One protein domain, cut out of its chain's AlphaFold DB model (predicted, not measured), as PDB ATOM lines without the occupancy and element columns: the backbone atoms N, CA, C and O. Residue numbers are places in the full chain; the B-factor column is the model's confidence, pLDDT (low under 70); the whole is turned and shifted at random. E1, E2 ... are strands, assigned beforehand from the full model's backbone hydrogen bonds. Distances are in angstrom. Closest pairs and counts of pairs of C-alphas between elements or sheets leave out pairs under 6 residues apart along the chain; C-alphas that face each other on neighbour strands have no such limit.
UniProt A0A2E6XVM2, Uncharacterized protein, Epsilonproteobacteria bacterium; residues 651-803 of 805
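AT A GLANCE: This is residues 651 to 803 of the 805 residues of an uncharacterized protein of Epsilonproteobacteria bacterium (UniProt A0A2E6XVM2). What shape does the backbone make? It winds in stacked turns, a solenoid of parallel strands: E1, E3, E6, residues 742 to 747 of E9, E10 and E12 stack along one side, and E2, E4, E7, residues 750 to 759 of E9 and E11 along another. E5 and E8 make a short further stack where the turns of E4 and E7 run on. What is it built of? The printed part has 153 residues with no named helix and twelve named strands, E1 to E12 in order, of the all-strand class; ten form a branched, twisted sheet, and E5 and E8 a second, with parallel pairs in both. How large is it? It is compact, with a radius of gyration of the C-alphas of 14.6 A and spans of 41 by 35 by 25 A.

IN THESE COORDINATES: Where do the first strands lie? E1 is residues 651 to 654, from C-alpha 651 at (-34.757, 62.733, 213.834). E2 is residues 659 to 670, 18.5 A from first to last C-alpha, E3 680 to 682, E4 687 to 696, 19.1 A, E5 699 to 701 and E6 710 to 715, 11.8 A. Which follow? E7 is residues 718 to 728, 19.7 A, E8 731 to 733, E9 742 to 761, 11.3 A, E10 768 to 779, 23.5 A, E11 791 to 794, and E12 800 to 802, ending at C-alpha 802 (-29.538, 64.768, 238.206).

HOW THE PARTS SIT: How do the turns stack? E1 and E6 lie on opposite sides of E3, with N 654 and O 681 2.9 A apart and N 713 and O 680 2.8 A, within hydrogen-bond range. E2 and E7 lie on opposite sides of E4, with N 660 and O 687 at 2.9 A and N 720 and O 688 at 2.8 A. What is beside E9? E6 and E7 lie on one side, with N 745 and O 712 at 2.8 A and N 752 and O 719 at 2.9 A; E10 and E11 lie on the other, with N 771 and O 744 at 2.9 A and N 792 and O 758 at 3.3 A. E12 is beside E10, with N 802 and O 770 at 3.1 A. Where do strands turn? E9 bends by 176 degrees at residue 752, and E4 runs on into E5 at 80 degrees; N 700 of E5 and O 731 of E8 are 2.9 A apart.

THE WHOLE: Is it unbroken? The printed part has no cut, and the link from E10 to E11, 11 residues, is long. Where is confidence low? The mean pLDDT of the printed part is 73.8, and residues 702 to 708, 734 to 741, 760 to 769 and 773 to 803 are under 70.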
ATOM      1  N   ALA A 651     -35.589  62.431 215.001       78.38
ATOM      2  CA  ALA A 651     -34.757  62.733 213.834       78.38
ATOM      3  C   ALA A 651     -33.829  61.551 213.509       78.38
ATOM      4  O   ALA A 651     -33.616  61.216 212.345       78.38
ATOM      5  N   VAL A 652     -33.309  60.891 214.543       83.75
ATOM      6  CA  VAL A 652     -32.464  59.700 214.441       83.75
ATOM      7  C   VAL A 652     -32.965  58.643 215.426       83.75
ATOM      8  O   VAL A 652     -32.809  58.797 216.635       83.75
ATOM      9  N   GLU A 653     -33.512  57.543 214.912       84.44
ATOM     10  CA  GLU A 653     -33.899  56.364 215.694       84.44
ATOM     11  C   GLU A 653     -32.937  55.202 215.392       84.44
ATOM     12  O   GLU A 653     -32.886  54.652 214.288       84.44
ATOM     13  N   LEU A 654     -32.158  54.781 216.383       83.19
ATOM     14  CA  LEU A 654     -31.452  53.500 216.327       83.19
ATOM     15  C   LEU A 654     -32.383  52.416 216.894       83.19
ATOM     16  O   LEU A 654     -33.257  52.726 217.690       83.19
ATOM     17  N   ARG A 655     -32.250  51.143 216.505       81.69
ATOM     18  CA  ARG A 655     -33.169  50.071 216.949       81.69
ATOM     19  C   ARG A 655     -32.460  48.856 217.551       81.69
ATOM     20  O   ARG A 655     -31.315  48.603 217.197       81.69
ATOM     21  N   PRO A 656     -33.116  48.059 218.422       74.06
ATOM     22  CA  PRO A 656     -32.469  47.024 219.242       74.06
ATOM     23  C   PRO A 656     -31.596  45.992 218.514       74.06
ATOM     24  O   PRO A 656     -30.648  45.492 219.111       74.06
ATOM     25  N   SER A 657     -31.898  45.637 217.256       75.06
ATOM     26  CA  SER A 657     -31.070  44.689 216.486       75.06
ATOM     27  C   SER A 657     -29.916  45.344 215.722       75.06
ATOM     28  O   SER A 657     -29.111  44.644 215.106       75.06
ATOM     29  N   GLY A 658     -29.819  46.674 215.761       77.38
ATOM     30  CA  GLY A 658     -28.727  47.437 215.177       77.38
ATOM     31  C   GLY A 658     -27.460  47.436 216.036       77.38
ATOM     32  O   GLY A 658     -27.482  47.258 217.256       77.38
ATOM     33  N   ARG A 659     -26.322  47.663 215.379       86.56
ATOM     34  CA  ARG A 659     -25.022  47.878 216.028       86.56
ATOM     35  C   ARG A 659     -24.154  48.760 215.145       86.56
ATOM     36  O   ARG A 659     -24.147  48.555 213.941       86.56
ATOM     37  N   ILE A 660     -23.359  49.657 215.727       87.69
ATOM     38  CA  ILE A 660     -22.301  50.390 215.010       87.69
ATOM     39  C   ILE A 660     -20.936  49.976 215.563       87.69
ATOM     40  O   ILE A 660     -20.710  50.022 216.772       87.69
ATOM     41  N   THR A 661     -20.019  49.568 214.685       90.00
ATOM     42  CA  THR A 661     -18.625  49.245 215.026       90.00
ATOM     43  C   THR A 661     -17.662  50.011 214.119       90.00
ATOM     44  O   THR A 661     -17.499  49.650 212.961       90.00
ATOM     45  N   ALA A 662     -16.996  51.026 214.667       87.94
ATOM     46  CA  ALA A 662     -16.009  51.887 214.012       87.94
ATOM     47  C   ALA A 662     -14.736  51.989 214.880       87.94
ATOM     48  O   ALA A 662     -14.388  53.051 215.390       87.94
ATOM     49  N   VAL A 663     -14.061  50.859 215.127       85.56
ATOM     50  CA  VAL A 663     -13.005  50.724 216.161       85.56
ATOM     51  C   VAL A 663     -11.880  51.764 216.029       85.56
ATOM     52  O   VAL A 663     -11.360  52.231 217.041       85.56
ATOM     53  N   SER A 664     -11.513  52.133 214.801       86.44
ATOM     54  CA  SER A 664     -10.484  53.134 214.477       86.44
ATOM     55  C   SER A 664     -11.023  54.550 214.245       86.44
ATOM     56  O   SER A 664     -10.226  55.498 214.246       86.44
ATOM     57  N   GLY A 665     -12.334  54.694 214.052       90.25
ATOM     58  CA  GLY A 665     -12.991  55.920 213.609       90.25
ATOM     59  C   GLY A 665     -13.826  56.617 214.680       90.25
ATOM     60  O   GLY A 665     -13.911  56.194 215.835       90.25
ATOM     61  N   THR A 666     -14.433  57.724 214.276       91.25
ATOM     62  CA  THR A 666     -15.293  58.579 215.097       91.25
ATOM     63  C   THR A 666     -16.745  58.391 214.692       91.25
ATOM     64  O   THR A 666     -17.048  58.467 213.509       91.25
ATOM     65  N   VAL A 667     -17.655  58.218 215.648       93.81
ATOM     66  CA  VAL A 667     -19.102  58.311 215.409       93.81
ATOM     67  C   VAL A 667     -19.574  59.699 215.819       93.81
ATOM     68  O   VAL A 667     -19.396  60.085 216.970       93.81
ATOM     69  N   LYS A 668     -20.168  60.452 214.895       93.25
ATOM     70  CA  LYS A 668     -20.720  61.788 215.129       93.25
ATOM     71  C   LYS A 668     -22.207  61.792 214.802       93.25
ATOM     72  O   LYS A 668     -22.577  61.408 213.697       93.25
ATOM     73  N   ILE A 669     -23.033  62.241 215.742       91.81
ATOM     74  CA  ILE A 669     -24.442  62.568 215.506       91.81
ATOM     75  C   ILE A 669     -24.624  64.044 215.846       91.81
ATOM     76  O   ILE A 669     -24.489  64.446 217.009       91.81
ATOM     77  N   LEU A 670     -24.809  64.841 214.800       90.88
ATOM     78  CA  LEU A 670     -24.734  66.294 214.807       90.88
ATOM     79  C   LEU A 670     -26.047  66.890 214.300       90.88
ATOM     80  O   LEU A 670     -26.637  66.360 213.358       90.88
ATOM     81  N   ASP A 671     -26.467  68.007 214.891       88.06
ATOM     82  CA  ASP A 671     -27.558  68.843 214.378       88.06
ATOM     83  C   ASP A 671     -28.872  68.065 214.108       88.06
ATOM     84  O   ASP A 671     -29.620  68.397 213.187       88.06
ATOM     85  N   ALA A 672     -29.168  67.000 214.870       86.38
ATOM     86  CA  ALA A 672     -30.440  66.290 214.745       86.38
ATOM     87  C   ALA A 672     -31.565  67.103 215.406       86.38
ATOM     88  O   ALA A 672     -31.396  67.594 216.519       86.38
ATOM     89  N   GLN A 673     -32.722  67.230 214.761       85.94
ATOM     90  CA  GLN A 673     -33.826  68.072 215.224       85.94
ATOM     91  C   GLN A 673     -35.165  67.341 215.136       85.94
ATOM     92  O   GLN A 673     -35.643  67.056 214.042       85.94
ATOM     93  N   SER A 674     -35.816  67.070 216.267       84.00
ATOM     94  CA  SER A 674     -37.178  66.515 216.275       84.00
ATOM     95  C   SER A 674     -38.180  67.546 216.772       84.00
ATOM     96  O   SER A 674     -38.052  68.054 217.885       84.00
ATOM     97  N   ALA A 675     -39.216  67.833 215.979       80.06
ATOM     98  CA  ALA A 675     -40.294  68.731 216.389       80.06
ATOM     99  C   ALA A 675     -41.223  68.126 217.468       80.06
ATOM    100  O   ALA A 675     -41.859  68.892 218.207       80.06
ATOM    101  N   TYR A 676     -41.288  66.786 217.563       75.12
ATOM    102  CA  TYR A 676     -42.290  66.033 218.337       75.12
ATOM    103  C   TYR A 676     -41.721  64.783 219.043       75.12
ATOM    104  O   TYR A 676     -42.301  63.696 218.973       75.12
ATOM    105  N   GLY A 677     -40.598  64.916 219.752       78.88
ATOM    106  CA  GLY A 677     -39.991  63.789 220.465       78.88
ATOM    107  C   GLY A 677     -38.523  63.993 220.816       78.88
ATOM    108  O   GLY A 677     -38.096  65.104 221.135       78.88
ATOM    109  N   GLU A 678     -37.758  62.902 220.816       85.31
ATOM    110  CA  GLU A 678     -36.314  62.949 221.073       85.31
ATOM    111  C   GLU A 678     -35.573  63.174 219.755       85.31
ATOM    112  O   GLU A 678     -35.940  62.591 218.741       85.31
ATOM    113  N   ALA A 679     -34.527  64.002 219.728       85.06
ATOM    114  CA  ALA A 679     -33.796  64.203 218.474       85.06
ATOM    115  C   ALA A 679     -33.019  62.938 218.079       85.06
ATOM    116  O   ALA A 679     -33.044  62.520 216.922       85.06
ATOM    117  N   VAL A 680     -32.386  62.296 219.062       89.31
ATOM    118  CA  VAL A 680     -31.679  61.021 218.910       89.31
ATOM    119  C   VAL A 680     -32.193  60.023 219.944       89.31
ATOM    120  O   VAL A 680     -32.109  60.298 221.142       89.31
ATOM    121  N   SER A 681     -32.650  58.849 219.500       90.62
ATOM    122  CA  SER A 681     -33.081  57.750 220.373       90.62
ATOM    123  C   SER A 681     -32.253  56.486 220.138       90.62
ATOM    124  O   SER A 681     -32.112  56.011 219.008       90.62
ATOM    125  N   ILE A 682     -31.677  55.939 221.212       90.00
ATOM    126  CA  ILE A 682     -30.880  54.706 221.203       90.00
ATOM    127  C   ILE A 682     -31.489  53.710 222.203       90.00
ATOM    128  O   ILE A 682     -31.327  53.896 223.407       90.00
ATOM    129  N   PRO A 683     -32.169  52.646 221.748       90.31
ATOM    130  CA  PRO A 683     -32.971  51.783 222.603       90.31
ATOM    131  C   PRO A 683     -32.209  50.560 223.121       90.31
ATOM    132  O   PRO A 683     -31.069  50.268 222.735       90.31
ATOM    133  N   ALA A 684     -32.909  49.799 223.965       88.12
ATOM    134  CA  ALA A 684     -32.383  48.625 224.644       88.12
ATOM    135  C   ALA A 684     -31.837  47.595 223.654       88.12
ATOM    136  O   ALA A 684     -32.499  47.255 222.678       88.12
ATOM    137  N   GLY A 685     -30.649  47.055 223.927       85.88
ATOM    138  CA  GLY A 685     -30.007  46.043 223.078       85.88
ATOM    139  C   GLY A 685     -29.129  46.597 221.951       85.88
ATOM    140  O   GLY A 685     -28.297  45.849 221.434       85.88
ATOM    141  N   PHE A 686     -29.215  47.896 221.634       89.81
ATOM    142  CA  PHE A 686     -28.289  48.521 220.688       89.81
ATOM    143  C   PHE A 686     -26.860  48.552 221.253       89.81
ATOM    144  O   PHE A 686     -26.642  48.738 222.456       89.81
ATOM    145  N   SER A 687     -25.861  48.408 220.378       91.50
ATOM    146  CA  SER A 687     -24.453  48.563 220.759       91.50
ATOM    147  C   SER A 687     -23.683  49.485 219.819       91.50
ATOM    148  O   SER A 687     -23.800  49.403 218.598       91.50
ATOM    149  N   MET A 688     -22.863  50.358 220.398       93.12
ATOM    150  CA  MET A 688     -21.992  51.282 219.677       93.12
ATOM    151  C   MET A 688     -20.558  51.106 220.173       93.12
ATOM    152  O   MET A 688     -20.303  51.205 221.370       93.12
ATOM    153  N   LEU A 689     -19.624  50.838 219.264       93.12
ATOM    154  CA  LEU A 689     -18.195  50.723 219.544       93.12
ATOM    155  C   LEU A 689     -17.419  51.611 218.574       93.12
ATOM    156  O   LEU A 689     -17.425  51.329 217.381       93.12
ATOM    157  N   ALA A 690     -16.721  52.632 219.068       93.25
ATOM    158  CA  ALA A 690     -15.890  53.505 218.234       93.25
ATOM    159  C   ALA A 690     -14.621  53.981 218.954       93.25
ATOM    160  O   ALA A 690     -14.459  53.737 220.154       93.25
ATOM    161  N   ARG A 691     -13.707  54.660 218.247       91.88
ATOM    162  CA  ARG A 691     -12.599  55.381 218.894       91.88
ATOM    163  C   ARG A 691     -13.132  56.575 219.667       91.88
ATOM    164  O   ARG A 691     -12.935  56.670 220.875       91.88
ATOM    165  N   ASP A 692     -13.849  57.437 218.965       91.25
ATOM    166  CA  ASP A 692     -14.473  58.635 219.509       91.25
ATOM    167  C   ASP A 692     -15.981  58.589 219.212       91.25
ATOM    168  O   ASP A 692     -16.386  58.124 218.148       91.25
ATOM    169  N   ILE A 693     -16.823  59.035 220.141       94.25
ATOM    170  CA  ILE A 693     -18.277  59.137 219.962       94.25
ATOM    171  C   ILE A 693     -18.693  60.550 220.361       94.25
ATOM    172  O   ILE A 693     -18.398  60.985 221.471       94.25
ATOM    173  N   ILE A 694     -19.366  61.273 219.471       93.31
ATOM    174  CA  ILE A 694     -19.731  62.675 219.651       93.31
ATOM    175  C   ILE A 694     -21.213  62.849 219.330       93.31
ATOM    176  O   ILE A 694     -21.644  62.593 218.210       93.31
ATOM    177  N   PHE A 695     -21.972  63.348 220.297       93.19
ATOM    178  CA  PHE A 695     -23.328  63.845 220.104       93.19
ATOM    179  C   PHE A 695     -23.311  65.353 220.298       93.19
ATOM    180  O   PHE A 695     -23.060  65.803 221.423       93.19
ATOM    181  N   ALA A 696     -23.545  66.132 219.244       90.12
ATOM    182  CA  ALA A 696     -23.558  67.582 219.370       90.12
ATOM    183  C   ALA A 696     -24.757  68.255 218.707       90.12
ATOM    184  O   ALA A 696     -25.217  67.801 217.669       90.12
ATOM    185  N   ASP A 697     -25.228  69.346 219.312       88.19
ATOM    186  CA  ASP A 697     -26.245  70.236 218.737       88.19
ATOM    187  C   ASP A 697     -27.581  69.540 218.395       88.19
ATOM    188  O   ASP A 697     -28.303  69.961 217.499       88.19
ATOM    189  N   ASN A 698     -27.928  68.465 219.114       86.56
ATOM    190  CA  ASN A 698     -29.176  67.730 218.891       86.56
ATOM    191  C   ASN A 698     -30.330  68.343 219.713       86.56
ATOM    192  O   ASN A 698     -30.207  68.436 220.936       86.56
ATOM    193  N   ASP A 699     -31.440  68.723 219.073       85.44
ATOM    194  CA  ASP A 699     -32.576  69.444 219.675       85.44
ATOM    195  C   ASP A 699     -33.898  68.656 219.577       85.44
ATOM    196  O   ASP A 699     -34.426  68.404 218.490       85.44
ATOM    197  N   GLY A 700     -34.428  68.233 220.724       79.75
ATOM    198  CA  GLY A 700     -35.718  67.550 220.833       79.75
ATOM    199  C   GLY A 700     -36.801  68.479 221.379       79.75
ATOM    200  O   GLY A 700     -36.663  69.013 222.481       79.75
ATOM    201  N   SER A 701     -37.912  68.636 220.657       76.88
ATOM    202  CA  SER A 701     -39.022  69.529 221.016       76.88
ATOM    203  C   SER A 701     -40.311  68.803 221.404       76.88
ATOM    204  O   SER A 701     -40.727  67.838 220.767       76.88
ATOM    205  N   ALA A 702     -40.979  69.305 222.453       63.19
ATOM    206  CA  ALA A 702     -42.272  68.831 222.952       63.19
ATOM    207  C   ALA A 702     -43.422  69.794 222.590       63.19
ATOM    208  O   ALA A 702     -44.096  70.331 223.475       63.19
ATOM    209  N   ASN A 703     -43.678  70.041 221.303       62.28
ATOM    210  CA  ASN A 703     -44.665  71.055 220.894       62.28
ATOM    211  C   ASN A 703     -46.149  70.693 221.176       62.28
ATOM    212  O   ASN A 703     -47.014  71.550 221.006       62.28
ATOM    213  N   LEU A 704     -46.479  69.472 221.638       56.78
ATOM    214  CA  LEU A 704     -47.877  69.000 221.804       56.78
ATOM    215  C   LEU A 704     -48.302  68.614 223.233       56.78
ATOM    216  O   LEU A 704     -49.345  67.993 223.424       56.78
ATOM    217  N   GLY A 705     -47.556  69.018 224.266       55.91
ATOM    218  CA  GLY A 705     -48.065  68.980 225.647       55.91
ATOM    219  C   GLY A 705     -48.222  67.592 226.291       55.91
ATOM    220  O   GLY A 705     -48.908  67.480 227.307       55.91
ATOM    221  N   GLY A 706     -47.576  66.547 225.763       52.56
ATOM    222  CA  GLY A 706     -47.598  65.202 226.345       52.56
ATOM    223  C   GLY A 706     -46.223  64.535 226.357       52.56
ATOM    224  O   GLY A 706     -45.823  63.957 225.357       52.56
ATOM    225  N   GLY A 707     -45.529  64.571 227.500       58.62
ATOM    226  CA  GLY A 707     -44.284  63.822 227.740       58.62
ATOM    227  C   GLY A 707     -43.005  64.664 227.686       58.62
ATOM    228  O   GLY A 707     -42.934  65.677 226.995       58.62
ATOM    229  N   GLY A 708     -42.003  64.272 228.478       62.94
ATOM    230  CA  GLY A 708     -40.674  64.873 228.422       62.94
ATOM    231  C   GLY A 708     -39.904  64.419 227.185       62.94
ATOM    232  O   GLY A 708     -39.937  63.242 226.847       62.94
ATOM    233  N   THR A 709     -39.213  65.344 226.528       72.50
ATOM    234  CA  THR A 709     -38.353  65.108 225.365       72.50
ATOM    235  C   THR A 709     -36.884  65.222 225.742       72.50
ATOM    236  O   THR A 709     -36.528  65.830 226.758       72.50
ATOM    237  N   SER A 710     -36.020  64.600 224.939       81.00
ATOM    238  CA  SER A 710     -34.572  64.701 225.109       81.00
ATOM    239  C   SER A 710     -33.872  65.090 223.813       81.00
ATOM    240  O   SER A 710     -34.286  64.645 222.747       81.00
ATOM    241  N   GLY A 711     -32.784  65.857 223.893       83.56
ATOM    242  CA  GLY A 711     -31.893  66.026 222.738       83.56
ATOM    243  C   GLY A 711     -31.296  64.676 222.332       83.56
ATOM    244  O   GLY A 711     -31.398  64.249 221.186       83.56
ATOM    245  N   VAL A 712     -30.771  63.937 223.311       87.88
ATOM    246  CA  VAL A 712     -30.302  62.553 223.138       87.88
ATOM    247  C   VAL A 712     -30.867  61.664 224.242       87.88
ATOM    248  O   VAL A 712     -30.671  61.957 225.420       87.88
ATOM    249  N   ARG A 713     -31.506  60.546 223.890       90.25
ATOM    250  CA  ARG A 713     -31.896  59.488 224.831       90.25
ATOM    251  C   ARG A 713     -31.176  58.183 224.516       90.25
ATOM    252  O   ARG A 713     -31.158  57.728 223.376       90.25
ATOM    253  N   ILE A 714     -30.624  57.555 225.549       89.19
ATOM    254  CA  ILE A 714     -29.998  56.235 225.479       89.19
ATOM    255  C   ILE A 714     -30.624  55.354 226.562       89.19
ATOM    256  O   ILE A 714     -30.578  55.699 227.739       89.19
ATOM    257  N   ASP A 715     -31.228  54.235 226.174       89.56
ATOM    258  CA  ASP A 715     -31.988  53.340 227.048       89.56
ATOM    259  C   ASP A 715     -31.449  51.911 226.933       89.56
ATOM    260  O   ASP A 715     -31.486  51.323 225.863       89.56
ATOM    261  N   ALA A 716     -30.897  51.355 228.013       83.94
ATOM    262  CA  ALA A 716     -30.350  49.998 228.109       83.94
ATOM    263  C   ALA A 716     -29.440  49.565 226.931       83.94
ATOM    264  O   ALA A 716     -29.397  48.387 226.555       83.94
ATOM    265  N   ALA A 717     -28.696  50.512 226.356       87.50
ATOM    266  CA  ALA A 717     -27.726  50.277 225.290       87.50
ATOM    267  C   ALA A 717     -26.303  50.080 225.844       87.50
ATOM    268  O   ALA A 717     -25.997  50.424 226.991       87.50
ATOM    269  N   THR A 718     -25.404  49.536 225.017       90.31
ATOM    270  CA  THR A 718     -23.966  49.438 225.326       90.31
ATOM    271  C   THR A 718     -23.169  50.400 224.453       90.31
ATOM    272  O   THR A 718     -23.063  50.197 223.247       90.31
ATOM    273  N   ILE A 719     -22.563  51.421 225.059       91.38
ATOM    274  CA  ILE A 719     -21.753  52.428 224.368       91.38
ATOM    275  C   ILE A 719     -20.293  52.274 224.803       91.38
ATOM    276  O   ILE A 719     -19.965  52.392 225.980       91.38
ATOM    277  N   THR A 720     -19.401  52.000 223.857       92.19
ATOM    278  CA  THR A 720     -17.960  51.874 224.093       92.19
ATOM    279  C   THR A 720     -17.190  52.834 223.192       92.19
ATOM    280  O   THR A 720     -17.098  52.619 221.987       92.19
ATOM    281  N   ALA A 721     -16.595  53.871 223.774       90.25
ATOM    282  CA  ALA A 721     -15.672  54.769 223.085       90.25
ATOM    283  C   ALA A 721     -14.248  54.519 223.588       90.25
ATOM    284  O   ALA A 721     -13.939  54.830 224.735       90.25
ATOM    285  N   THR A 722     -13.365  53.956 222.763       90.00
ATOM    286  CA  THR A 722     -12.018  53.553 223.216       90.00
ATOM    287  C   THR A 722     -11.115  54.737 223.583       90.00
ATOM    288  O   THR A 722     -10.153  54.560 224.332       90.00
ATOM    289  N   ASN A 723     -11.444  55.945 223.118       89.56
ATOM    290  CA  ASN A 723     -10.773  57.193 223.457       89.56
ATOM    291  C   ASN A 723     -11.726  58.195 224.126       89.56
ATOM    292  O   ASN A 723     -11.595  58.404 225.329       89.56
ATOM    293  N   SER A 724     -12.692  58.781 223.408       89.38
ATOM    294  CA  SER A 724     -13.561  59.817 223.992       89.38
ATOM    295  C   SER A 724     -15.051  59.658 223.680       89.38
ATOM    296  O   SER A 724     -15.426  59.322 222.562       89.38
ATOM    297  N   LEU A 725     -15.908  59.913 224.669       91.06
ATOM    298  CA  LEU A 725     -17.354  60.094 224.513       91.06
ATOM    299  C   LEU A 725     -17.713  61.540 224.873       91.06
ATOM    300  O   LEU A 725     -17.464  61.986 225.993       91.06
ATOM    301  N   GLN A 726     -18.309  62.270 223.935       91.06
ATOM    302  CA  GLN A 726     -18.659  63.675 224.085       91.06
ATOM    303  C   GLN A 726     -20.149  63.921 223.839       91.06
ATOM    304  O   GLN A 726     -20.694  63.512 222.819       91.06
ATOM    305  N   PHE A 727     -20.775  64.677 224.737       88.50
ATOM    306  CA  PHE A 727     -22.083  65.296 224.539       88.50
ATOM    307  C   PHE A 727     -21.899  66.813 224.556       88.50
ATOM    308  O   PHE A 727     -21.359  67.338 225.527       88.50
ATOM    309  N   ALA A 728     -22.295  67.532 223.508       86.19
ATOM    310  CA  ALA A 728     -22.097  68.977 223.427       86.19
ATOM    311  C   ALA A 728     -23.334  69.712 222.908       86.19
ATOM    312  O   ALA A 728     -23.738  69.497 221.780       86.19
ATOM    313  N   ARG A 729     -23.896  70.638 223.692       83.25
ATOM    314  CA  ARG A 729     -25.008  71.511 223.261       83.25
ATOM    315  C   ARG A 729     -26.268  70.752 222.804       83.25
ATOM    316  O   ARG A 729     -26.976  71.205 221.919       83.25
ATOM    317  N   ASN A 730     -26.551  69.595 223.405       82.50
ATOM    318  CA  ASN A 730     -27.813  68.887 223.170       82.50
ATOM    319  C   ASN A 730     -28.926  69.532 224.008       82.50
ATOM    320  O   ASN A 730     -28.707  69.823 225.186       82.50
ATOM    321  N   VAL A 731     -30.103  69.730 223.419       81.69
ATOM    322  CA  VAL A 731     -31.232  70.449 224.016       81.69
ATOM    323  C   VAL A 731     -32.468  69.551 224.014       81.69
ATOM    324  O   VAL A 731     -32.825  68.961 223.003       81.69
ATOM    325  N   GLY A 732     -33.133  69.438 225.161       74.69
ATOM    326  CA  GLY A 732     -34.510  68.948 225.236       74.69
ATOM    327  C   GLY A 732     -35.403  70.105 225.655       74.69
ATOM    328  O   GLY A 732     -35.113  70.747 226.664       74.69
ATOM    329  N   SER A 733     -36.464  70.400 224.906       70.56
ATOM    330  CA  SER A 733     -37.418  71.466 225.221       70.56
ATOM    331  C   SER A 733     -38.785  70.893 225.599       70.56
ATOM    332  O   SER A 733     -39.416  70.161 224.840       70.56
ATOM    333  N   GLY A 734     -39.239  71.211 226.815       58.28
ATOM    334  CA  GLY A 734     -40.501  70.731 227.380       58.28
ATOM    335  C   GLY A 734     -41.555  71.817 227.529       58.28
ATOM    336  O   GLY A 734     -41.234  72.983 227.766       58.28
ATOM    337  N   ALA A 735     -42.828  71.417 227.490       52.97
ATOM    338  CA  ALA A 735     -43.923  72.259 227.950       52.97
ATOM    339  C   ALA A 735     -43.658  72.688 229.403       52.97
ATOM    340  O   ALA A 735     -43.430  71.861 230.288       52.97
ATOM    341  N   THR A 736     -43.664  73.998 229.633       50.81
ATOM    342  CA  THR A 736     -43.364  74.658 230.905       50.81
ATOM    343  C   THR A 736     -44.193  74.061 232.055       50.81
ATOM    344  O   THR A 736     -45.342  74.459 232.240       50.81
ATOM    345  N   GLY A 737     -43.665  73.101 232.828       51.12
ATOM    346  CA  GLY A 737     -44.406  72.615 234.000       51.12
ATOM    347  C   GLY A 737     -43.986  71.323 234.705       51.12
ATOM    348  O   GLY A 737     -44.266  71.235 235.893       51.12
ATOM    349  N   ASN A 738     -43.328  70.346 234.069       51.72
ATOM    350  CA  ASN A 738     -42.962  69.077 234.729       51.72
ATOM    351  C   ASN A 738     -41.561  68.602 234.302       51.72
ATOM    352  O   ASN A 738     -41.276  68.482 233.114       51.72
ATOM    353  N   GLY A 739     -40.683  68.364 235.281       53.25
ATOM    354  CA  GLY A 739     -39.236  68.164 235.116       53.25
ATOM    355  C   GLY A 739     -38.809  66.812 234.543       53.25
ATOM    356  O   GLY A 739     -38.157  66.044 235.234       53.25
ATOM    357  N   THR A 740     -39.162  66.521 233.292       61.75
ATOM    358  CA  THR A 740     -38.745  65.291 232.590       61.75
ATOM    359  C   THR A 740     -38.049  65.562 231.252       61.75
ATOM    360  O   THR A 740     -38.005  64.672 230.410       61.75
ATOM    361  N   THR A 741     -37.564  66.785 231.011       69.19
ATOM    362  CA  THR A 741     -36.845  67.134 229.772       69.19
ATOM    363  C   THR A 741     -35.351  67.230 230.000       69.19
ATOM    364  O   THR A 741     -34.917  67.824 230.989       69.19
ATOM    365  N   PHE A 742     -34.597  66.616 229.084       74.69
ATOM    366  CA  PHE A 742     -33.160  66.411 229.213       74.69
ATOM    367  C   PHE A 742     -32.395  66.854 227.966       74.69
ATOM    368  O   PHE A 742     -32.782  66.525 226.853       74.69
ATOM    369  N   GLY A 743     -31.250  67.517 228.114       75.88
ATOM    370  CA  GLY A 743     -30.287  67.586 227.006       75.88
ATOM    371  C   GLY A 743     -29.804  66.181 226.615       75.88
ATOM    372  O   GLY A 743     -29.803  65.809 225.441       75.88
ATOM    373  N   VAL A 744     -29.471  65.368 227.624       83.38
ATOM    374  CA  VAL A 744     -29.062  63.961 227.511       83.38
ATOM    375  C   VAL A 744     -29.747  63.117 228.594       83.38
ATOM    376  O   VAL A 744     -29.613  63.409 229.781       83.38
ATOM    377  N   ASN A 745     -30.434  62.041 228.218       86.62
ATOM    378  CA  ASN A 745     -31.086  61.111 229.141       86.62
ATOM    379  C   ASN A 745     -30.513  59.698 228.989       86.62
ATOM    380  O   ASN A 745     -30.677  59.065 227.947       86.62
ATOM    381  N   LEU A 746     -29.834  59.206 230.022       85.38
ATOM    382  CA  LEU A 746     -29.213  57.886 230.063       85.38
ATOM    383  C   LEU A 746     -29.997  56.993 231.032       85.38
ATOM    384  O   LEU A 746     -29.995  57.226 232.237       85.38
ATOM    385  N   ILE A 747     -30.643  55.950 230.520       84.62
ATOM    386  CA  ILE A 747     -31.473  55.018 231.292       84.62
ATOM    387  C   ILE A 747     -30.842  53.634 231.185       84.62
ATOM    388  O   ILE A 747     -30.621  53.155 230.080       84.62
ATOM    389  N   ASN A 748     -30.502  52.983 232.300       85.50
ATOM    390  CA  ASN A 748     -29.943  51.619 232.344       85.50
ATOM    391  C   ASN A 748     -28.762  51.353 231.383       85.50
ATOM    392  O   ASN A 748     -28.490  50.209 231.017       85.50
ATOM    393  N   THR A 749     -28.052  52.397 230.958       83.56
ATOM    394  CA  THR A 749     -27.066  52.326 229.874       83.56
ATOM    395  C   THR A 749     -25.705  51.903 230.418       83.56
ATOM    396  O   THR A 749     -25.298  52.316 231.504       83.56
ATOM    397  N   SER A 750     -24.982  51.072 229.666       86.38
ATOM    398  CA  SER A 750     -23.595  50.719 229.985       86.38
ATOM    399  C   SER A 750     -22.632  51.519 229.118       86.38
ATOM    400  O   SER A 750     -22.606  51.344 227.902       86.38
ATOM    401  N   ILE A 751     -21.841  52.390 229.743       86.12
ATOM    402  CA  ILE A 751     -20.863  53.252 229.073       86.12
ATOM    403  C   ILE A 751     -19.450  52.836 229.483       86.12
ATOM    404  O   ILE A 751     -19.117  52.807 230.669       86.12
ATOM    405  N   SER A 752     -18.602  52.565 228.492       88.00
ATOM    406  CA  SER A 752     -17.166  52.326 228.655       88.00
ATOM    407  C   SER A 752     -16.389  53.347 227.835       88.00
ATOM    408  O   SER A 752     -16.481  53.369 226.607       88.00
ATOM    409  N   THR A 753     -15.638  54.221 228.496       84.69
ATOM    410  CA  THR A 753     -14.789  55.191 227.800       84.69
ATOM    411  C   THR A 753     -13.551  55.569 228.603       84.69
ATOM    412  O   THR A 753     -13.500  55.379 229.822       84.69
ATOM    413  N   LYS A 754     -12.524  56.075 227.918       82.19
ATOM    414  CA  LYS A 754     -11.346  56.653 228.568       82.19
ATOM    415  C   LYS A 754     -11.651  58.079 229.046       82.19
ATOM    416  O   LYS A 754     -11.457  58.355 230.231       82.19
ATOM    417  N   ASP A 755     -12.208  58.914 228.169       81.75
ATOM    418  CA  ASP A 755     -12.553  60.308 228.454       81.75
ATOM    419  C   ASP A 755     -14.045  60.576 228.187       81.75
ATOM    420  O   ASP A 755     -14.519  60.433 227.065       81.75
ATOM    421  N   LEU A 756     -14.793  60.995 229.214       84.06
ATOM    422  CA  LEU A 756     -16.183  61.451 229.085       84.06
ATOM    423  C   LEU A 756     -16.230  62.980 229.202       84.06
ATOM    424  O   LEU A 756     -15.734  63.533 230.182       84.06
ATOM    425  N   SER A 757     -16.841  63.657 228.230       82.62
ATOM    426  CA  SER A 757     -17.033  65.111 228.227       82.62
ATOM    427  C   SER A 757     -18.503  65.456 228.015       82.62
ATOM    428  O   SER A 757     -19.095  65.056 227.017       82.62
ATOM    429  N   ILE A 758     -19.086  66.252 228.910       80.00
ATOM    430  CA  ILE A 758     -20.457  66.756 228.766       80.00
ATOM    431  C   ILE A 758     -20.413  68.283 228.834       80.00
ATOM    432  O   ILE A 758     -20.017  68.860 229.847       80.00
ATOM    433  N   ILE A 759     -20.798  68.928 227.736       76.62
ATOM    434  CA  ILE A 759     -20.888  70.379 227.583       76.62
ATOM    435  C   ILE A 759     -22.371  70.723 227.429       76.62
ATOM    436  O   ILE A 759     -22.951  70.500 226.366       76.62
ATOM    437  N   ALA A 760     -22.980  71.251 228.487       64.19
ATOM    438  CA  ALA A 760     -24.375  71.687 228.480       64.19
ATOM    439  C   ALA A 760     -24.502  73.137 227.977       64.19
ATOM    440  O   ALA A 760     -23.661  73.978 228.318       64.19
ATOM    441  N   ASP A 761     -25.542  73.425 227.186       64.19
ATOM    442  CA  ASP A 761     -25.922  74.784 226.777       64.19
ATOM    443  C   ASP A 761     -27.279  75.145 227.393       64.19
ATOM    444  O   ASP A 761     -28.330  74.679 226.958       64.19
ATOM    445  N   CYS A 762     -27.245  75.945 228.459       56.16
ATOM    446  CA  CYS A 762     -28.414  76.237 229.285       56.16
ATOM    447  C   CYS A 762     -29.209  77.401 228.672       56.16
ATOM    448  O   CYS A 762     -29.165  78.545 229.138       56.16
ATOM    449  N   GLY A 763     -29.914  77.105 227.578       53.72
ATOM    450  CA  GLY A 763     -30.799  78.022 226.866       53.72
ATOM    451  C   GLY A 763     -32.092  78.328 227.632       53.72
ATOM    452  O   GLY A 763     -33.157  77.861 227.263       53.72
ATOM    453  N   GLY A 764     -32.026  79.132 228.694       50.41
ATOM    454  CA  GLY A 764     -33.145  79.938 229.223       50.41
ATOM    455  C   GLY A 764     -34.382  79.255 229.849       50.41
ATOM    456  O   GLY A 764     -35.108  79.947 230.565       50.41
ATOM    457  N   SER A 765     -34.648  77.960 229.648       53.62
ATOM    458  CA  SER A 765     -35.752  77.224 230.293       53.62
ATOM    459  C   SER A 765     -35.256  76.281 231.395       53.62
ATOM    460  O   SER A 765     -34.123  75.816 231.362       53.62
ATOM    461  N   ALA A 766     -36.099  76.025 232.401       50.66
ATOM    462  CA  ALA A 766     -35.800  75.223 233.594       50.66
ATOM    463  C   ALA A 766     -35.695  73.707 233.306       50.66
ATOM    464  O   ALA A 766     -36.433  72.911 233.888       50.66
ATOM    465  N   ASN A 767     -34.806  73.321 232.393       54.81
ATOM    466  CA  ASN A 767     -34.617  71.941 231.959       54.81
ATOM    467  C   ASN A 767     -33.422  71.318 232.692       54.81
ATOM    468  O   ASN A 767     -32.490  72.013 233.098       54.81
ATOM    469  N   GLN A 768     -33.477  70.006 232.911       61.38
ATOM    470  CA  GLN A 768     -32.327  69.248 233.397       61.38
ATOM    471  C   GLN A 768     -31.431  68.975 232.184       61.38
ATOM    472  O   GLN A 768     -31.935  68.660 231.115       61.38
ATOM    473  N   ASP A 769     -30.113  69.117 232.289       65.56
ATOM    474  CA  ASP A 769     -29.262  68.956 231.096       65.56
ATOM    475  C   ASP A 769     -28.834  67.505 230.904       65.56
ATOM    476  O   ASP A 769     -28.718  67.032 229.775       65.56
ATOM    477  N   VAL A 770     -28.618  66.785 232.008       71.31
ATOM    478  CA  VAL A 770     -28.220  65.375 232.001       71.31
ATOM    479  C   VAL A 770     -28.968  64.614 233.090       71.31
ATOM    480  O   VAL A 770     -28.868  64.971 234.267       71.31
ATOM    481  N   GLY A 771     -29.673  63.554 232.696       71.19
ATOM    482  CA  GLY A 771     -30.266  62.562 233.592       71.19
ATOM    483  C   GLY A 771     -29.555  61.218 233.459       71.19
ATOM    484  O   GLY A 771     -29.310  60.761 232.341       71.19
ATOM    485  N   TYR A 772     -29.215  60.585 234.584       71.81
ATOM    486  CA  TYR A 772     -28.655  59.231 234.620       71.81
ATOM    487  C   TYR A 772     -29.457  58.351 235.588       71.81
ATOM    488  O   TYR A 772     -29.329  58.497 236.800       71.81
ATOM    489  N   ASN A 773     -30.275  57.439 235.053       68.94
ATOM    490  CA  ASN A 773     -31.183  56.572 235.809       68.94
ATOM    491  C   ASN A 773     -30.827  55.091 235.577       68.94
ATOM    492  O   ASN A 773     -31.228  54.485 234.581       68.94
ATOM    493  N   GLY A 774     -30.035  54.514 236.486       57.91
ATOM    494  CA  GLY A 774     -29.536  53.135 236.388       57.91
ATOM    495  C   GLY A 774     -28.445  52.900 235.325       57.91
ATOM    496  O   GLY A 774     -28.130  53.763 234.512       57.91
ATOM    497  N   GLY A 775     -27.847  51.699 235.319       59.97
ATOM    498  CA  GLY A 775     -26.790  51.298 234.370       59.97
ATOM    499  C   GLY A 775     -25.383  51.222 234.977       59.97
ATOM    500  O   GLY A 775     -25.220  51.251 236.198       59.97
ATOM    501  N   SER A 776     -24.350  51.109 234.132       64.06
ATOM    502  CA  SER A 776     -22.947  51.053 234.574       64.06
ATOM    503  C   SER A 776     -22.057  52.027 233.800       64.06
ATOM    504  O   SER A 776     -22.042  52.036 232.573       64.06
ATOM    505  N   LEU A 777     -21.278  52.833 234.520       64.56
ATOM    506  CA  LEU A 777     -20.259  53.708 233.944       64.56
ATOM    507  C   LEU A 777     -18.881  53.176 234.344       64.56
ATOM    508  O   LEU A 777     -18.501  53.249 235.514       64.56
ATOM    509  N   LEU A 778     -18.138  52.631 233.383       60.84
ATOM    510  CA  LEU A 778     -16.795  52.099 233.600       60.84
ATOM    511  C   LEU A 778     -15.764  52.998 232.909       60.84
ATOM    512  O   LEU A 778     -15.592  52.944 231.692       60.84
ATOM    513  N   GLN A 779     -15.054  53.816 233.690       56.47
ATOM    514  CA  GLN A 779     -13.934  54.610 233.185       56.47
ATOM    515  C   GLN A 779     -12.639  53.786 233.236       56.47
ATOM    516  O   GLN A 779     -12.291  53.229 234.279       56.47
ATOM    517  N   TYR A 780     -11.908  53.709 232.119       48.88
ATOM    518  CA  TYR A 780     -10.762  52.793 231.976       48.88
ATOM    519  C   TYR A 780      -9.460  53.246 232.675       48.88
ATOM    520  O   TYR A 780      -8.437  52.569 232.563       48.88
ATOM    521  N   TYR A 781      -9.472  54.343 233.441       45.84
ATOM    522  CA  TYR A 781      -8.328  54.739 234.269       45.84
ATOM    523  C   TYR A 781      -8.545  54.391 235.746       45.84
ATOM    524  O   TYR A 781      -9.299  55.034 236.465       45.84
ATOM    525  N   GLY A 782      -7.835  53.332 236.151       40.66
ATOM    526  CA  GLY A 782      -7.628  52.804 237.500       40.66
ATOM    527  C   GLY A 782      -8.158  53.613 238.687       40.66
ATOM    528  O   GLY A 782      -7.486  54.512 239.178       40.66
ATOM    529  N   GLY A 783      -9.276  53.142 239.243       35.47
ATOM    530  CA  GLY A 783      -9.544  53.177 240.681       35.47
ATOM    531  C   GLY A 783      -9.979  54.518 241.268       35.47
ATOM    532  O   GLY A 783      -9.225  55.157 241.993       35.47
ATOM    533  N   GLY A 784     -11.247  54.876 241.076       38.22
ATOM    534  CA  GLY A 784     -11.926  55.890 241.881       38.22
ATOM    535  C   GLY A 784     -13.292  56.230 241.298       38.22
ATOM    536  O   GLY A 784     -13.412  56.399 240.091       38.22
ATOM    537  N   ALA A 785     -14.323  56.297 242.141       43.00
ATOM    538  CA  ALA A 785     -15.642  56.806 241.764       43.00
ATOM    539  C   ALA A 785     -15.521  58.169 241.058       43.00
ATOM    540  O   ALA A 785     -14.679  58.960 241.478       43.00
ATOM    541  N   LEU A 786     -16.355  58.410 240.029       44.84
ATOM    542  CA  LEU A 786     -16.568  59.676 239.299       44.84
ATOM    543  C   LEU A 786     -15.873  60.885 239.953       44.84
ATOM    544  O   LEU A 786     -16.467  61.610 240.751       44.84
ATOM    545  N   ALA A 787     -14.602  61.114 239.631       42.47
ATOM    546  CA  ALA A 787     -13.885  62.283 240.116       42.47
ATOM    547  C   ALA A 787     -14.255  63.480 239.239       42.47
ATOM    548  O   ALA A 787     -13.426  63.889 238.441       42.47
ATOM    549  N   ALA A 788     -15.502  63.975 239.333       45.56
ATOM    550  CA  ALA A 788     -15.992  65.224 238.724       45.56
ATOM    551  C   ALA A 788     -15.329  65.573 237.371       45.56
ATOM    552  O   ALA A 788     -14.864  66.694 237.158       45.56
ATOM    553  N   GLY A 789     -15.204  64.575 236.491       40.03
ATOM    554  CA  GLY A 789     -14.429  64.682 235.265       40.03
ATOM    555  C   GLY A 789     -15.163  65.591 234.295       40.03
ATOM    556  O   GLY A 789     -16.183  65.193 233.750       40.03
ATOM    557  N   ASN A 790     -14.656  66.815 234.139       50.59
ATOM    558  CA  ASN A 790     -14.942  67.773 233.067       50.59
ATOM    559  C   ASN A 790     -16.413  67.909 232.630       50.59
ATOM    560  O   ASN A 790     -16.702  67.969 231.435       50.59
ATOM    561  N   ILE A 791     -17.344  68.041 233.576       53.62
ATOM    562  CA  ILE A 791     -18.656  68.612 233.252       53.62
ATOM    563  C   ILE A 791     -18.482  70.132 233.219       53.62
ATOM    564  O   ILE A 791     -18.464  70.793 234.259       53.62
ATOM    565  N   LEU A 792     -18.263  70.688 232.023       50.38
ATOM    566  CA  LEU A 792     -18.189  72.134 231.825       50.38
ATOM    567  C   LEU A 792     -19.602  72.675 231.593       50.38
ATOM    568  O   LEU A 792     -20.155  72.542 230.502       50.38
ATOM    569  N   THR A 793     -20.170  73.330 232.603       50.12
ATOM    570  CA  THR A 793     -21.398  74.116 232.443       50.12
ATOM    571  C   THR A 793     -21.044  75.513 231.933       50.12
ATOM    572  O   THR A 793     -20.258  76.246 232.540       50.12
ATOM    573  N   LYS A 794     -21.597  75.898 230.780       45.69
ATOM    574  CA  LYS A 794     -21.471  77.255 230.236       45.69
ATOM    575  C   LYS A 794     -22.787  77.979 230.556       45.69
ATOM    576  O   LYS A 794     -23.829  77.555 230.089       45.69
ATOM    577  N   ASN A 795     -22.716  79.051 231.354       46.19
ATOM    578  CA  ASN A 795     -23.813  79.769 232.044       46.19
ATOM    579  C   ASN A 795     -24.283  79.130 233.364       46.19
ATOM    580  O   ASN A 795     -25.017  78.158 233.408       46.19
ATOM    581  N   SER A 796     -23.894  79.745 234.482       39.75
ATOM    582  CA  SER A 796     -24.040  79.227 235.850       39.75
ATOM    583  C   SER A 796     -25.433  79.375 236.489       39.75
ATOM    584  O   SER A 796     -25.557  79.186 237.696       39.75
ATOM    585  N   ASN A 797     -26.476  79.719 235.728       45.75
ATOM    586  CA  ASN A 797     -27.823  79.940 236.264       45.75
ATOM    587  C   ASN A 797     -28.825  78.984 235.595       45.75
ATOM    588  O   ASN A 797     -29.493  79.382 234.647       45.75
ATOM    589  N   GLY A 798     -28.938  77.744 236.084       52.16
ATOM    590  CA  GLY A 798     -30.043  76.840 235.716       52.16
ATOM    591  C   GLY A 798     -29.667  75.393 235.396       52.16
ATOM    592  O   GLY A 798     -30.539  74.539 235.474       52.16
ATOM    593  N   CYS A 799     -28.397  75.102 235.110       51.47
ATOM    594  CA  CYS A 799     -27.967  73.755 234.737       51.47
ATOM    595  C   CYS A 799     -28.024  72.799 235.949       51.47
ATOM    596  O   CYS A 799     -27.293  72.996 236.928       51.47
ATOM    597  N   ALA A 800     -28.874  71.771 235.898       56.41
ATOM    598  CA  ALA A 800     -28.957  70.719 236.912       56.41
ATOM    599  C   ALA A 800     -28.490  69.382 236.317       56.41
ATOM    600  O   ALA A 800     -28.987  68.954 235.276       56.41
ATOM    601  N   ILE A 801     -27.537  68.730 236.990       58.22
ATOM    602  CA  ILE A 801     -27.154  67.340 236.714       58.22
ATOM    603  C   ILE A 801     -27.882  66.498 237.754       58.22
ATOM    604  O   ILE A 801     -27.581  66.606 238.947       58.22
ATOM    605  N   ASP A 802     -28.847  65.694 237.318       55.69
ATOM    606  CA  ASP A 802     -29.538  64.768 238.206       55.69
ATOM    607  C   ASP A 802     -28.779  63.436 238.222       55.69
ATOM    608  O   ASP A 802     -28.833  62.648 237.278       55.69
ATOM    609  N   THR A 803     -28.001  63.219 239.287       52.12
ATOM    610  CA  THR A 803     -27.266  61.968 239.528       52.12
ATOM    611  C   THR A 803     -27.990  61.055 240.518       52.12
ATOM    612  O   THR A 803     -27.342  60.208 241.141       52.12
TER     613      THR A 803